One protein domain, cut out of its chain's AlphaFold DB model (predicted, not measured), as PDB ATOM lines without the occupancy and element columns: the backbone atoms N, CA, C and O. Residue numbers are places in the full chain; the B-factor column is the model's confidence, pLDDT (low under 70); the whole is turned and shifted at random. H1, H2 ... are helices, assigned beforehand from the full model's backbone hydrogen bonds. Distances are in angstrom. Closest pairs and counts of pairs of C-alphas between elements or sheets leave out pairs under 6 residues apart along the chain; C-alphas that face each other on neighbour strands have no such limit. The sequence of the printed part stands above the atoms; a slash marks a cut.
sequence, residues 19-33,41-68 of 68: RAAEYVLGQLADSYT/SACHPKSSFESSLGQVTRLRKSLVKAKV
ATOM      1  N   ARG A  19       0.575  25.400 -55.845       97.12
ATOM      2  CA  ARG A  19       1.191  26.029 -54.670       97.12
ATOM      3  C   ARG A  19       0.213  26.974 -53.968       97.12
ATOM      4  O   ARG A  19       0.137  26.951 -52.743       97.12
ATOM      5  N   ALA A  20      -0.536  27.771 -54.728       97.00
ATOM      6  CA  ALA A  20      -1.580  28.632 -54.177       97.00
ATOM      7  C   ALA A  20      -2.709  27.807 -53.534       97.00
ATOM      8  O   ALA A  20      -3.126  28.103 -52.416       97.00
ATOM      9  N   ALA A  21      -3.148  26.730 -54.197       95.81
ATOM     10  CA  ALA A  21      -4.157  25.821 -53.657       95.81
ATOM     11  C   ALA A  21      -3.700  25.144 -52.353       95.81
ATOM     12  O   ALA A  21      -4.467  25.102 -51.398       95.81
ATOM     13  N   GLU A  22      -2.451  24.662 -52.285       95.81
ATOM     14  CA  GLU A  22      -1.856  24.079 -51.070       95.81
ATOM     15  C   GLU A  22      -1.893  25.069 -49.898       95.81
ATOM     16  O   GLU A  22      -2.297  24.706 -48.797       95.81
ATOM     17  N   TYR A  23      -1.539  26.333 -50.144       95.00
ATOM     18  CA  TYR A  23      -1.535  27.373 -49.115       95.00
ATOM     19  C   TYR A  23      -2.936  27.684 -48.566       95.00
ATOM     20  O   TYR A  23      -3.119  27.772 -47.351       95.00
ATOM     21  N   VAL A  24      -3.933  27.839 -49.442       94.62
ATOM     22  CA  VAL A  24      -5.311  28.157 -49.027       94.62
ATOM     23  C   VAL A  24      -5.987  26.949 -48.369       94.62
ATOM     24  O   VAL A  24      -6.665  27.108 -47.356       94.62
ATOM     25  N   LEU A  25      -5.773  25.736 -48.890       91.94
ATOM     26  CA  LEU A  25      -6.303  24.505 -48.290       91.94
ATOM     27  C   LEU A  25      -5.691  24.216 -46.917       91.94
ATOM     28  O   LEU A  25      -6.408  23.736 -46.045       91.94
ATOM     29  N   GLY A  26      -4.405  24.521 -46.717       91.06
ATOM     30  CA  GLY A  26      -3.758  24.418 -45.407       91.06
ATOM     31  C   GLY A  26      -4.447  25.298 -44.366       91.06
ATOM     32  O   GLY A  26      -4.905  24.791 -43.350       91.06
ATOM     33  N   GLN A  27      -4.641  26.583 -44.677       90.81
ATOM     34  CA  GLN A  27      -5.355  27.507 -43.784       90.81
ATOM     35  C   GLN A  27      -6.792  27.062 -43.496       90.81
ATOM     36  O   GLN A  27      -7.257  27.158 -42.363       90.81
ATOM     37  N   LEU A  28      -7.497  26.552 -44.510       86.81
ATOM     38  CA  LEU A  28      -8.848  26.033 -44.326       86.81
ATOM     39  C   LEU A  28      -8.851  24.810 -43.397       86.81
ATOM     40  O   LEU A  28      -9.665  24.754 -42.481       86.81
ATOM     41  N   ALA A  29      -7.936  23.857 -43.590       86.56
ATOM     42  CA  ALA A  29      -7.803  22.690 -42.719       86.56
ATOM     43  C   ALA A  29      -7.481  23.086 -41.266       86.56
ATOM     44  O   ALA A  29      -8.071  22.533 -40.336       86.56
ATOM     45  N   ASP A  30      -6.603  24.073 -41.076       84.06
ATOM     46  CA  ASP A  30      -6.221  24.581 -39.757       84.06
ATOM     47  C   ASP A  30      -7.396  25.279 -39.052       84.06
ATOM     48  O   ASP A  30      -7.612  25.052 -37.860       84.06
ATOM     49  N   SER A  31      -8.241  26.017 -39.782       84.00
ATOM     50  CA  SER A  31      -9.422  26.685 -39.204       84.00
ATOM     51  C   SER A  31     -10.413  25.725 -38.528       84.00
ATOM     52  O   SER A  31     -11.055  26.089 -37.545       84.00
ATOM     53  N   TYR A  32     -10.473  24.459 -38.965       77.19
ATOM     54  CA  TYR A  32     -11.310  23.433 -38.327       77.19
ATOM     55  C   TYR A  32     -10.798  22.986 -36.947       77.19
ATOM     56  O   TYR A  32     -11.480  22.216 -36.272       77.19
ATOM     57  N   THR A  33      -9.614  23.429 -36.513       66.94
ATOM     58  CA  THR A  33      -9.094  23.172 -35.155       66.94
ATOM     59  C   THR A  33      -9.353  24.300 -34.163       66.94
ATOM     60  O   THR A  33      -9.195  24.081 -32.963       66.94
ATOM     61  N   SER A  41     -18.748  18.747 -35.825       55.81
ATOM     62  CA  SER A  41     -18.110  17.424 -35.898       55.81
ATOM     63  C   SER A  41     -16.803  17.550 -36.699       55.81
ATOM     64  O   SER A  41     -16.703  17.105 -37.842       55.81
ATOM     65  N   ALA A  42     -15.813  18.230 -36.114       54.62
ATOM     66  CA  ALA A  42     -14.596  18.739 -36.747       54.62
ATOM     67  C   ALA A  42     -13.657  17.639 -37.272       54.62
ATOM     68  O   ALA A  42     -12.806  17.897 -38.121       54.62
ATOM     69  N   CYS A  43     -13.842  16.390 -36.834       60.56
ATOM     70  CA  CYS A  43     -13.030  15.259 -37.284       60.56
ATOM     71  C   CYS A  43     -13.192  14.938 -38.781       60.56
ATOM     72  O   CYS A  43     -12.225  14.510 -39.413       60.56
ATOM     73  N   HIS A  44     -14.376  15.130 -39.374       66.88
ATOM     74  CA  HIS A  44     -14.630  14.710 -40.762       66.88
ATOM     75  C   HIS A  44     -14.195  15.735 -41.825       66.88
ATOM     76  O   HIS A  44     -13.557  15.326 -42.800       66.88
ATOM     77  N   PRO A  45     -14.461  17.047 -41.667       78.50
ATOM     78  CA  PRO A  45     -13.998  18.042 -42.631       78.50
ATOM     79  C   PRO A  45     -12.476  18.176 -42.612       78.50
ATOM     80  O   PRO A  45     -11.849  18.096 -43.667       78.50
ATOM     81  N   LYS A  46     -11.866  18.278 -41.421       83.19
ATOM     82  CA  LYS A  46     -10.415  18.448 -41.283       83.19
ATOM     83  C   LYS A  46      -9.639  17.316 -41.952       83.19
ATOM     84  O   LYS A  46      -8.798  17.576 -42.804       83.19
ATOM     85  N   SER A  47      -9.968  16.067 -41.620       84.00
ATOM     86  CA  SER A  47      -9.295  14.896 -42.200       84.00
ATOM     87  C   SER A  47      -9.463  14.811 -43.721       84.00
ATOM     88  O   SER A  47      -8.526  14.443 -44.433       84.00
ATOM     89  N   SER A  48     -10.631  15.204 -44.240       86.00
ATOM     90  CA  SER A  48     -10.879  15.261 -45.684       86.00
ATOM     91  C   SER A  48      -9.994  16.311 -46.363       86.00
ATOM     92  O   SER A  48      -9.343  16.007 -47.364       86.00
ATOM     93  N   PHE A  49      -9.898  17.518 -45.795       88.31
ATOM     94  CA  PHE A  49      -9.053  18.583 -46.340       88.31
ATOM     95  C   PHE A  49      -7.556  18.290 -46.192       88.31
ATOM     96  O   PHE A  49      -6.809  18.540 -47.134       88.31
ATOM     97  N   GLU A  50      -7.115  17.685 -45.086       89.12
ATOM     98  CA  GLU A  50      -5.735  17.207 -44.912       89.12
ATOM     99  C   GLU A  50      -5.368  16.150 -45.971       89.12
ATOM    100  O   GLU A  50      -4.281  16.190 -46.558       89.12
ATOM    101  N   SER A  51      -6.290  15.230 -46.282       92.12
ATOM    102  CA  SER A  51      -6.102  14.234 -47.344       92.12
ATOM    103  C   SER A  51      -5.950  14.893 -48.720       92.12
ATOM    104  O   SER A  51      -4.986  14.617 -49.446       92.12
ATOM    105  N   SER A  52      -6.843  15.827 -49.064       92.81
ATOM    106  CA  SER A  52      -6.758  16.598 -50.311       92.81
ATOM    107  C   SER A  52      -5.483  17.446 -50.386       92.81
ATOM    108  O   SER A  52      -4.824  17.461 -51.427       92.81
ATOM    109  N   LEU A  53      -5.075  18.082 -49.286       94.44
ATOM    110  CA  LEU A  53      -3.817  18.826 -49.182       94.44
ATOM    111  C   LEU A  53      -2.615  17.924 -49.489       94.44
ATOM    112  O   LEU A  53      -1.728  18.295 -50.265       94.44
ATOM    113  N   GLY A  54      -2.610  16.703 -48.948       95.12
ATOM    114  CA  GLY A  54      -1.596  15.696 -49.244       95.12
ATOM    115  C   GLY A  54      -1.539  15.325 -50.730       95.12
ATOM    116  O   GLY A  54      -0.449  15.217 -51.299       95.12
ATOM    117  N   GLN A  55      -2.694  15.168 -51.384       95.81
ATOM    118  CA  GLN A  55      -2.780  14.878 -52.820       95.81
ATOM    119  C   GLN A  55      -2.255  16.040 -53.678       95.81
ATOM    120  O   GLN A  55      -1.414  15.815 -54.553       95.81
ATOM    121  N   VAL A  56      -2.673  17.278 -53.387       96.50
ATOM    122  CA  VAL A  56      -2.211  18.499 -54.078       96.50
ATOM    123  C   VAL A  56      -0.698  18.664 -53.938       96.50
ATOM    124  O   VAL A  56       0.007  18.861 -54.932       96.50
ATOM    125  N   THR A  57      -0.172  18.478 -52.726       96.25
ATOM    126  CA  THR A  57       1.267  18.563 -52.440       96.25
ATOM    127  C   THR A  57       2.065  17.541 -53.253       96.25
ATOM    128  O   THR A  57       3.116  17.861 -53.821       96.25
ATOM    129  N   ARG A  58       1.585  16.291 -53.326       96.75
ATOM    130  CA  ARG A  58       2.228  15.225 -54.113       96.75
ATOM    131  C   ARG A  58       2.208  15.553 -55.604       96.75
ATOM    132  O   ARG A  58       3.250  15.445 -56.246       96.75
ATOM    133  N   LEU A  59       1.066  15.997 -56.131       96.31
ATOM    134  CA  LEU A  59       0.933  16.377 -57.537       96.31
ATOM    135  C   LEU A  59       1.888  17.520 -57.901       96.31
ATOM    136  O   LEU A  59       2.635  17.399 -58.872       96.31
ATOM    137  N   ARG A  60       1.949  18.581 -57.086       96.62
ATOM    138  CA  ARG A  60       2.877  19.700 -57.296       96.62
ATOM    139  C   ARG A  60       4.329  19.232 -57.339       96.62
ATOM    140  O   ARG A  60       5.067  19.599 -58.250       96.62
ATOM    141  N   LYS A  61       4.749  18.397 -56.380       95.19
ATOM    142  CA  LYS A  61       6.112  17.837 -56.340       95.19
ATOM    143  C   LYS A  61       6.425  16.996 -57.581       95.19
ATOM    144  O   LYS A  61       7.552  17.049 -58.068       95.19
ATOM    145  N   SER A  62       5.454  16.238 -58.090       96.00
ATOM    146  CA  SER A  62       5.605  15.470 -59.332       96.00
ATOM    147  C   SER A  62       5.747  16.378 -60.555       96.00
ATOM    148  O   SER A  62       6.622  16.130 -61.380       96.00
ATOM    149  N   LEU A  63       4.963  17.458 -60.644       93.88
ATOM    150  CA  LEU A  63       5.063  18.434 -61.734       93.88
ATOM    151  C   LEU A  63       6.405  19.176 -61.732       93.88
ATOM    152  O   LEU A  63       7.033  19.283 -62.776       93.88
ATOM    153  N   VAL A  64       6.920  19.590 -60.571       92.75
ATOM    154  CA  VAL A  64       8.257  20.219 -60.473       92.75
ATOM    155  C   VAL A  64       9.369  19.304 -61.009       92.75
ATOM    156  O   VAL A  64      10.368  19.778 -61.542       92.75
ATOM    157  N   LYS A  65       9.206  17.983 -60.877       93.31
ATOM    158  CA  LYS A  65      10.164  16.988 -61.383       93.31
ATOM    159  C   LYS A  65       9.946  16.627 -62.856       93.31
ATOM    160  O   LYS A  65      10.784  15.923 -63.425       93.31
ATOM    161  N   ALA A  66       8.839  17.052 -63.465       88.56
ATOM    162  CA  ALA A  66       8.531  16.734 -64.850       88.56
ATOM    163  C   ALA A  66       9.542  17.419 -65.779       88.56
ATOM    164  O   ALA A  66       9.729  18.634 -65.748       88.56
ATOM    165  N   LYS A  67      10.213  16.627 -66.619       75.38
ATOM    166  CA  LYS A  67      11.148  17.136 -67.627       75.38
ATOM    167  C   LYS A  67      10.371  17.428 -68.913       75.38
ATOM    168  O   LYS A  67      10.048  16.494 -69.644       75.38
ATOM    169  N   VAL A  68      10.071  18.704 -69.168       71.31
ATOM    170  CA  VAL A  68       9.426  19.217 -70.400       71.31
ATOM    171  C   VAL A  68      10.334  20.153 -71.195       71.31
ATOM    172  O   VAL A  68      11.128  20.919 -70.601       71.31
TER     173      VAL A  68
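AT A GLANCE: This is residues 19 to 33 and 41 to 68 of the 68 residues of an uncharacterized protein of Salmonella enterica (UniProt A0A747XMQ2). Two helices run side by side in opposite ways, a short one, H1, packed along part of a longer one, H2. H2 makes the long axis of the model, and its far end with the tail after it, residues 62 to 68, sticks out beyond H1. The printed part has 43 residues with two named helices, H1 then H2, and no named strand; the class is all helix. The whole is loose, with a radius of gyration of the C-alphas of 12.2 A, and its C-alphas span 44 by 15 by 8 A, only just a rod.

IN THESE COORDINATES: H1 holds residues 19 to 31, from C-alpha 19 at (1.191, 26.029, -54.670) to C-alpha 31 at (-9.422, 26.685, -39.204), 18.8 A in length. After the cut, H2 holds residues 43 to 64 and is 31.9 A from first to last C-alpha. It begins with C-alpha 43 at (-13.030, 15.259, -37.284) and ends with C-alpha 64 at (8.257, 20.219, -60.473).

HOW THE PARTS SIT: H1 and H2 touch, with 18 pairs of C-alphas within 8 A. Their closest C-alphas, those of Ala 29 and Lys 46, are 5.2 A apart. Their lines stand at a shallow tilt of 17 degrees, and they run opposite ways. Their centres are 9.4 A apart. In H1 every O i to N i+4 pair is within hydrogen-bond range; in H2, 17 of 18 are.

THE WHOLE: The two C-alphas farthest apart are those of Ser 41 and Val 68, at 44.2 A. Residues 34 to 40 are not printed, and C-alphas 33 and 41 are 10.7 A apart across this cut, which lies in the link from H1 to H2. Residues 62 to 68, of which 62 to 64 belong to H2, stand free. The mean pLDDT of the printed part is 87.0; residue 33 and residues 41 to 44 are under 70.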